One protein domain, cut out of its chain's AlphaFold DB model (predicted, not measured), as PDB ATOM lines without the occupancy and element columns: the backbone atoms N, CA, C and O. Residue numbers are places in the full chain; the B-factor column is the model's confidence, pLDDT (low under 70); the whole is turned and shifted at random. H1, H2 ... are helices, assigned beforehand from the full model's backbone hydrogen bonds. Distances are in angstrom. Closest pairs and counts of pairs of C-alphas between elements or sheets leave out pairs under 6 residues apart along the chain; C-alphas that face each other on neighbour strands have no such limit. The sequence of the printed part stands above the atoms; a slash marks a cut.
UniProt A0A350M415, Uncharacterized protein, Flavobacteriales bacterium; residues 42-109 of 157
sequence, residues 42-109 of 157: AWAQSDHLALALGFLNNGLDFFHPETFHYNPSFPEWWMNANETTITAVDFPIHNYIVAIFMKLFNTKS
ATOM      1  N   ALA A  42     289.907 244.495 157.783       89.75
ATOM      2  CA  ALA A  42     290.572 244.334 156.490       89.75
ATOM      3  C   ALA A  42     289.639 243.800 155.404       89.75
ATOM      4  O   ALA A  42     289.813 244.161 154.247       89.75
ATOM      5  N   TRP A  43     288.648 242.977 155.765       89.69
ATOM      6  CA  TRP A  43     287.632 242.505 154.827       89.69
ATOM      7  C   TRP A  43     286.809 243.672 154.261       89.69
ATOM      8  O   TRP A  43     286.893 243.943 153.069       89.69
ATOM      9  N   ALA A  44     286.139 244.447 155.119       91.75
ATOM     10  CA  ALA A  44     285.341 245.596 154.687       91.75
ATOM     11  C   ALA A  44     286.189 246.650 153.949       91.75
ATOM     12  O   ALA A  44     285.801 247.154 152.899       91.75
ATOM     13  N   GLN A  45     287.385 246.961 154.455       92.81
ATOM     14  CA  GLN A  45     288.301 247.893 153.791       92.81
ATOM     15  C   GLN A  45     288.754 247.387 152.411       92.81
ATOM     16  O   GLN A  45     288.881 248.184 151.481       92.81
ATOM     17  N   SER A  46     288.993 246.080 152.269       94.44
ATOM     18  CA  SER A  46     289.315 245.460 150.979       94.44
ATOM     19  C   SER A  46     288.143 245.537 150.011       94.44
ATOM     20  O   SER A  46     288.368 245.854 148.848       94.44
ATOM     21  N   ASP A  47     286.914 245.327 150.481       93.88
ATOM     22  CA  ASP A  47     285.711 245.438 149.649       93.88
ATOM     23  C   ASP A  47     285.533 246.870 149.117       93.88
ATOM     24  O   ASP A  47     285.333 247.079 147.919       93.88
ATOM     25  N   HIS A  48     285.714 247.881 149.975       95.69
ATOM     26  CA  HIS A  48     285.680 249.290 149.569       95.69
ATOM     27  C   HIS A  48     286.785 249.650 148.565       95.69
ATOM     28  O   HIS A  48     286.534 250.336 147.569       95.69
ATOM     29  N   LEU A  49     288.006 249.158 148.789       96.69
ATOM     30  CA  LEU A  49     289.111 249.353 147.854       96.69
ATOM     31  C   LEU A  49     288.849 248.645 146.514       96.69
ATOM     32  O   LEU A  49     289.126 249.217 145.459       96.69
ATOM     33  N   ALA A  50     288.289 247.434 146.537       96.44
ATOM     34  CA  ALA A  50     287.922 246.690 145.338       96.44
ATOM     35  C   ALA A  50     286.862 247.433 144.517       96.44
ATOM     36  O   ALA A  50     286.995 247.498 143.299       96.44
ATOM     37  N   LEU A  51     285.879 248.064 145.168       97.31
ATOM     38  CA  LEU A  51     284.891 248.917 144.498       97.31
ATOM     39  C   LEU A  51     285.531 250.141 143.837       97.31
ATOM     40  O   LEU A  51     285.212 250.464 142.695       97.31
ATOM     41  N   ALA A  52     286.458 250.820 144.521       97.69
ATOM     42  CA  ALA A  52     287.171 251.957 143.936       97.69
ATOM     43  C   ALA A  52     287.972 251.542 142.686       97.69
ATOM     44  O   ALA A  52     287.967 252.236 141.668       97.69
ATOM     45  N   LEU A  53     288.620 250.377 142.734       97.81
ATOM     46  CA  LEU A  53     289.330 249.816 141.585       97.81
ATOM     47  C   LEU A  53     288.375 249.332 140.484       97.81
ATOM     48  O   LEU A  53     288.703 249.470 139.307       97.81
ATOM     49  N   GLY A  54     287.199 248.816 140.838       97.19
ATOM     50  CA  GLY A  54     286.151 248.440 139.891       97.19
ATOM     51  C   GLY A  54     285.604 249.639 139.123       97.19
ATOM     52  O   GLY A  54     285.575 249.607 137.897       97.19
ATOM     53  N   PHE A  55     285.319 250.754 139.805       97.94
ATOM     54  CA  PHE A  55     284.974 252.011 139.130       97.94
ATOM     55  C   PHE A  55     286.081 252.504 138.199       97.94
ATOM     56  O   PHE A  55     285.817 253.100 137.160       97.94
ATOM     57  N   LEU A  56     287.349 252.281 138.545       97.06
ATOM     58  CA  LEU A  56     288.437 252.623 137.636       97.06
ATOM     59  C   LEU A  56     288.432 251.727 136.384       97.06
ATOM     60  O   LEU A  56     288.727 252.213 135.293       97.06
ATOM     61  N   ASN A  57     288.092 250.443 136.533       95.31
ATOM     62  CA  ASN A  57     288.057 249.468 135.441       95.31
ATOM     63  C   ASN A  57     286.865 249.678 134.493       95.31
ATOM     64  O   ASN A  57     287.048 249.601 133.281       95.31
ATOM     65  N   ASN A  58     285.684 250.010 135.021       95.31
ATOM     66  CA  ASN A  58     284.464 250.218 134.233       95.31
ATOM     67  C   ASN A  58     284.359 251.623 133.599       95.31
ATOM     68  O   ASN A  58     283.329 251.993 133.044       95.31
ATOM     69  N   GLY A  59     285.421 252.432 133.685       96.38
ATOM     70  CA  GLY A  59     285.464 253.763 133.080       96.38
ATOM     71  C   GLY A  59     284.838 254.885 133.913       96.38
ATOM     72  O   GLY A  59     284.640 255.974 133.372       96.38
ATOM     73  N   LEU A  60     284.645 254.677 135.220       97.44
ATOM     74  CA  LEU A  60     283.896 255.525 136.157       97.44
ATOM     75  C   LEU A  60     282.380 255.490 135.915       97.44
ATOM     76  O   LEU A  60     281.705 256.510 136.059       97.44
ATOM     77  N   ASP A  61     281.832 254.327 135.569       96.94
ATOM     78  CA  ASP A  61     280.383 254.142 135.566       96.94
ATOM     79  C   ASP A  61     279.875 254.055 137.011       96.94
ATOM     80  O   ASP A  61     280.018 253.036 137.688       96.94
ATOM     81  N   PHE A  62     279.293 255.160 137.480       96.25
ATOM     82  CA  PHE A  62     278.766 255.307 138.834       96.25
ATOM     83  C   PHE A  62     277.604 254.353 139.146       96.25
ATOM     84  O   PHE A  62     277.441 253.950 140.299       96.25
ATOM     85  N   PHE A  63     276.782 254.012 138.149       95.81
ATOM     86  CA  PHE A  63     275.538 253.263 138.357       95.81
ATOM     87  C   PHE A  63     275.731 251.749 138.293       95.81
ATOM     88  O   PHE A  63     274.873 251.013 138.778       95.81
ATOM     89  N   HIS A  64     276.865 251.294 137.763       95.75
ATOM     90  CA  HIS A  64     277.220 249.881 137.677       95.75
ATOM     91  C   HIS A  64     278.513 249.597 138.457       95.75
ATOM     92  O   HIS A  64     279.542 249.311 137.846       95.75
ATOM     93  N   PRO A  65     278.505 249.703 139.802       95.50
ATOM     94  CA  PRO A  65     279.676 249.396 140.616       95.50
ATOM     95  C   PRO A  65     280.172 247.969 140.372       95.50
ATOM     96  O   PRO A  65     279.391 247.020 140.344       95.50
ATOM     97  N   GLU A  66     281.488 247.822 140.248       94.94
ATOM     98  CA  GLU A  66     282.154 246.543 140.007       94.94
ATOM     99  C   GLU A  66     283.119 246.190 141.139       94.94
ATOM    100  O   GLU A  66     283.679 247.064 141.800       94.94
ATOM    101  N   THR A  67     283.351 244.896 141.339       93.44
ATOM    102  CA  THR A  67     284.427 244.388 142.207       93.44
ATOM    103  C   THR A  67     285.304 243.400 141.437       93.44
ATOM    104  O   THR A  67     285.269 243.342 140.210       93.44
ATOM    105  N   PHE A  68     286.107 242.606 142.144       91.25
ATOM    106  CA  PHE A  68     286.855 241.487 141.564       91.25
ATOM    107  C   PHE A  68     286.104 240.157 141.656       91.25
ATOM    108  O   PHE A  68     286.682 239.104 141.385       91.25
ATOM    109  N   HIS A  69     284.844 240.190 142.091       87.50
ATOM    110  CA  HIS A  69     284.089 238.990 142.375       87.50
ATOM    111  C   HIS A  69     283.129 238.642 141.234       87.50
ATOM    112  O   HIS A  69     282.218 239.406 140.936       87.50
ATOM    113  N   TYR A  70     283.330 237.474 140.619       86.44
ATOM    114  CA  TYR A  70     282.478 236.971 139.535       86.44
ATOM    115  C   TYR A  70     281.300 236.132 140.032       86.44
ATOM    116  O   TYR A  70     280.359 235.918 139.294       86.44
ATOM    117  N   ASN A  71     281.320 235.620 141.256       83.94
ATOM    118  CA  ASN A  71     280.365 234.617 141.718       83.94
ATOM    119  C   ASN A  71     279.587 235.101 142.958       83.94
ATOM    120  O   ASN A  71     279.852 234.647 144.064       83.94
ATOM    121  N   PRO A  72     278.691 236.093 142.829       77.06
ATOM    122  CA  PRO A  72     278.081 236.750 143.983       77.06
ATOM    123  C   PRO A  72     277.277 235.792 144.882       77.06
ATOM    124  O   PRO A  72     276.701 234.803 144.427       77.06
ATOM    125  N   SER A  73     277.161 236.135 146.174       76.88
ATOM    126  CA  SER A  73     276.358 235.382 147.158       76.88
ATOM    127  C   SER A  73     274.887 235.237 146.774       76.88
ATOM    128  O   SER A  73     274.216 234.318 147.227       76.88
ATOM    129  N   PHE A  74     274.356 236.167 145.985       72.19
ATOM    130  CA  PHE A  74     272.964 236.170 145.561       72.19
ATOM    131  C   PHE A  74     272.890 236.359 144.042       72.19
ATOM    132  O   PHE A  74     273.666 237.148 143.504       72.19
ATOM    133  N   PRO A  75     271.952 235.685 143.354       76.50
ATOM    134  CA  PRO A  75     270.930 234.797 143.918       76.50
ATOM    135  C   PRO A  75     271.403 233.355 144.181       76.50
ATOM    136  O   PRO A  75     270.725 232.624 144.898       76.50
ATOM    137  N   GLU A  76     272.557 232.944 143.648       80.25
ATOM    138  CA  GLU A  76     272.943 231.525 143.559       80.25
ATOM    139  C   GLU A  76     274.053 231.086 144.532       80.25
ATOM    140  O   GLU A  76     274.635 230.025 144.342       80.25
ATOM    141  N   TRP A  77     274.345 231.854 145.591       79.69
ATOM    142  CA  TRP A  77     275.245 231.451 146.690       79.69
ATOM    143  C   TRP A  77     276.578 230.847 146.243       79.69
ATOM    144  O   TRP A  77     276.979 229.783 146.716       79.69
ATOM    145  N   TRP A  78     277.302 231.550 145.378       81.00
ATOM    146  CA  TRP A  78     278.620 231.124 144.902       81.00
ATOM    147  C   TRP A  78     278.610 229.832 144.047       81.00
ATOM    148  O   TRP A  78     279.648 229.184 143.896       81.00
ATOM    149  N   MET A  79     277.464 229.415 143.496       83.25
ATOM    150  CA  MET A  79     277.367 228.174 142.710       83.25
ATOM    151  C   MET A  79     277.784 228.346 141.244       83.25
ATOM    152  O   MET A  79     278.319 227.403 140.665       83.25
ATOM    153  N   ASN A  80     277.585 229.530 140.657       83.06
ATOM    154  CA  ASN A  80     277.865 229.805 139.247       83.06
ATOM    155  C   ASN A  80     278.564 231.157 139.082       83.06
ATOM    156  O   ASN A  80     278.082 232.185 139.548       83.06
ATOM    157  N   ALA A  81     279.687 231.169 138.365       84.56
ATOM    158  CA  ALA A  81     280.340 232.421 138.008       84.56
ATOM    159  C   ALA A  81     279.478 233.208 137.006       84.56
ATOM    160  O   ALA A  81     279.120 232.689 135.949       84.56
ATOM    161  N   ASN A  82     279.187 234.467 137.324       83.31
ATOM    162  CA  ASN A  82     278.624 235.434 136.391       83.31
ATOM    163  C   ASN A  82     279.648 235.804 135.315       83.31
ATOM    164  O   ASN A  82     280.860 235.691 135.498       83.31
ATOM    165  N   GLU A  83     279.146 236.335 134.203       86.94
ATOM    166  CA  GLU A  83     279.972 236.897 133.129       86.94
ATOM    167  C   GLU A  83     280.539 238.284 133.480       86.94
ATOM    168  O   GLU A  83     281.503 238.740 132.866       86.94
ATOM    169  N   THR A  84     279.957 238.958 134.477       88.25
ATOM    170  CA  THR A  84     280.333 240.308 134.914       88.25
ATOM    171  C   THR A  84     280.678 240.333 136.402       88.25
ATOM    172  O   THR A  84     280.266 239.462 137.168       88.25
ATOM    173  N   THR A  85     281.417 241.361 136.824       92.44
ATOM    174  CA  THR A  85     281.718 241.634 138.240       92.44
ATOM    175  C   THR A  85     280.902 242.796 138.810       92.44
ATOM    176  O   THR A  85     281.211 243.305 139.896       92.44
ATOM    177  N   ILE A  86     279.863 243.223 138.078       92.62
ATOM    178  CA  ILE A  86     278.899 244.225 138.532       92.62
ATOM    179  C   ILE A  86     278.194 243.663 139.761       92.62
ATOM    180  O   ILE A  86     277.692 242.538 139.749       92.62
ATOM    181  N   THR A  87     278.162 244.449 140.826       90.69
ATOM    182  CA  THR A  87     277.618 244.023 142.112       90.69
ATOM    183  C   THR A  87     276.682 245.074 142.684       90.69
ATOM    184  O   THR A  87     276.836 246.268 142.444       90.69
ATOM    185  N   ALA A  88     275.701 244.633 143.465       87.94
ATOM    186  CA  ALA A  88     274.856 245.535 144.226       87.94
ATOM    187  C   ALA A  88     275.587 245.972 145.501       87.94
ATOM    188  O   ALA A  88     276.069 245.136 146.267       87.94
ATOM    189  N   VAL A  89     275.648 247.279 145.737       90.62
ATOM    190  CA  VAL A  89     276.220 247.876 146.949       90.62
ATOM    191  C   VAL A  89     275.383 249.061 147.401       90.62
ATOM    192  O   VAL A  89     274.654 249.662 146.607       90.62
ATOM    193  N   ASP A  90     275.523 249.419 148.675       90.56
ATOM    194  CA  ASP A  90     275.022 250.691 149.188       90.56
ATOM    195  C   ASP A  90     275.659 251.875 148.447       90.56
ATOM    196  O   ASP A  90     276.679 251.736 147.768       90.56
ATOM    197  N   PHE A  91     275.059 253.061 148.594       94.62
ATOM    198  CA  PHE A  91     275.430 254.274 147.864       94.62
ATOM    199  C   PHE A  91     276.962 254.506 147.813       94.62
ATOM    200  O   PHE A  91     277.563 254.925 148.808       94.62
ATOM    201  N   PRO A  92     277.627 254.274 146.661       95.25
ATOM    202  CA  PRO A  92     279.067 254.000 146.632       95.25
ATOM    203  C   PRO A  92     279.929 255.263 146.463       95.25
ATOM    204  O   PRO A  92     281.003 255.228 145.857       95.25
ATOM    205  N   ILE A  93     279.478 256.402 146.997       96.94
ATOM    206  CA  ILE A  93     280.077 257.716 146.719       96.94
ATOM    207  C   ILE A  93     281.536 257.833 147.169       96.94
ATOM    208  O   ILE A  93     282.355 258.404 146.454       96.94
ATOM    209  N   HIS A  94     281.887 257.253 148.318       96.88
ATOM    210  CA  HIS A  94     283.257 257.296 148.832       96.88
ATOM    211  C   HIS A  94     284.219 256.510 147.935       96.88
ATOM    212  O   HIS A  94     285.290 257.008 147.588       96.88
ATOM    213  N   ASN A  95     283.803 255.324 147.487       97.44
ATOM    214  CA  ASN A  95     284.591 254.486 146.583       97.44
ATOM    215  C   ASN A  95     284.760 255.173 145.216       97.44
ATOM    216  O   ASN A  95     285.849 255.175 144.645       97.44
ATOM    217  N   TYR A  96     283.699 255.817 144.723       98.12
ATOM    218  CA  TYR A  96     283.714 256.543 143.455       98.12
ATOM    219  C   TYR A  96     284.638 257.771 143.474       98.12
ATOM    220  O   TYR A  96     285.415 257.978 142.542       98.12
ATOM    221  N   ILE A  97     284.614 258.566 144.550       98.38
ATOM    222  CA  ILE A  97     285.522 259.716 144.698       98.38
ATOM    223  C   ILE A  97     286.985 259.252 144.703       98.38
ATOM    224  O   ILE A  97     287.833 259.863 144.050       98.38
ATOM    225  N   VAL A  98     287.288 258.148 145.391       98.12
ATOM    226  CA  VAL A  98     288.633 257.555 145.379       98.12
ATOM    227  C   VAL A  98     289.031 257.118 143.969       98.12
ATOM    228  O   VAL A  98     290.150 257.409 143.547       98.12
ATOM    229  N   ALA A  99     288.124 256.497 143.213       98.25
ATOM    230  CA  ALA A  99     288.370 256.101 141.826       98.25
ATOM    231  C   ALA A  99     288.678 257.304 140.915       98.25
ATOM    232  O   ALA A  99     289.591 257.237 140.087       98.25
ATOM    233  N   ILE A 100     287.980 258.434 141.101       98.50
ATOM    234  CA  ILE A 100     288.292 259.692 140.405       98.50
ATOM    235  C   ILE A 100     289.725 260.130 140.714       98.50
ATOM    236  O   ILE A 100     290.482 260.414 139.789       98.50
ATOM    237  N   PHE A 101     290.127 260.156 141.988       98.38
ATOM    238  CA  PHE A 101     291.492 260.540 142.356       98.38
ATOM    239  C   PHE A 101     292.541 259.573 141.801       98.38
ATOM    240  O   PHE A 101     293.557 260.018 141.273       98.38
ATOM    241  N   MET A 102     292.278 258.269 141.837       98.31
ATOM    242  CA  MET A 102     293.134 257.254 141.217       98.31
ATOM    243  C   MET A 102     293.306 257.493 139.710       98.31
ATOM    244  O   MET A 102     294.428 257.437 139.205       98.31
ATOM    245  N   LYS A 103     292.224 257.839 138.998       98.19
ATOM    246  CA  LYS A 103     292.267 258.194 137.570       98.19
ATOM    247  C   LYS A 103     293.050 259.484 137.321       98.19
ATOM    248  O   LYS A 103     293.875 259.520 136.414       98.19
ATOM    249  N   LEU A 104     292.826 260.524 138.130       98.19
ATOM    250  CA  LEU A 104     293.518 261.817 138.017       98.19
ATOM    251  C   LEU A 104     295.026 261.696 138.266       98.19
ATOM    252  O   LEU A 104     295.814 262.316 137.558       98.19
ATOM    253  N   PHE A 105     295.429 260.892 139.250       97.75
ATOM    254  CA  PHE A 105     296.836 260.647 139.574       97.75
ATOM    255  C   PHE A 105     297.462 259.511 138.758       97.75
ATOM    256  O   PHE A 105     298.646 259.229 138.928       97.75
ATOM    257  N   ASN A 106     296.684 258.861 137.886       97.44
ATOM    258  CA  ASN A 106     297.097 257.703 137.097       97.44
ATOM    259  C   ASN A 106     297.762 256.602 137.950       97.44
ATOM    260  O   ASN A 106     298.850 256.114 137.641       97.44
ATOM    261  N   THR A 107     297.126 256.231 139.063       97.19
ATOM    262  CA  THR A 107     297.649 255.242 140.016       97.19
ATOM    263  C   THR A 107     296.546 254.339 140.555       97.19
ATOM    264  O   THR A 107     295.388 254.737 140.637       97.19
ATOM    265  N   LYS A 108     296.916 253.121 140.961       96.44
ATOM    266  CA  LYS A 108     296.043 252.157 141.660       96.44
ATOM    267  C   LYS A 108     296.476 251.930 143.116       96.44
ATOM    268  O   LYS A 108     296.065 250.953 143.737       96.44
ATOM    269  N   SER A 109     297.349 252.790 143.639       96.44
ATOM    270  CA  SER A 109     297.900 252.659 144.990       96.44
ATOM    271  C   SER A 109     296.787 252.723 146.057       96.44
ATOM    272  O   SER A 109     295.956 253.640 146.016       96.44
TER     273      SER A 109
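What this domain is: This is residues 42 to 109 of the 157 residues of an uncharacterized protein of Flavobacteriales bacterium (UniProt A0A350M415). Two helices, H1 and H2, pack together at a steep angle, and the long loop between them, residues 58 to 92, swings far out and comes back. This loop reaches Met 79, at the far end of the longest axis from H2. The printed part has 68 residues, with two named helices, H1 then H2, and no named strand; its class is all helix, though just 28 residues are in named elements. It is compact, with a radius of gyration of the C-alphas of 12.1 A, yet elongated, spanning 38 by 25 by 20 A.

Where its parts are: H1, residues 42 to 57, is 21.8 A long and begins at C-alpha 42 (290.572, 244.334, 156.490). H2, residues 93 to 104, is 16.5 A long and ends at C-alpha 104 (293.518, 261.817, 138.017).

How they stand to each other: H1 and H2 touch, their closest C-alphas being those of Ala 52 and Asn 95, 4.5 A apart. They run the same way at a steep tilt of 53 degrees. In both, every O i to N i+4 pair is within hydrogen-bond range.

The domain as a whole: The farthest C-alphas, of Met 79 and Phe 105, are 38.0 A apart. The link from H1 to H2 is long, 35 residues. The printed part has no cut, and no printed residue is under 70 in pLDDT.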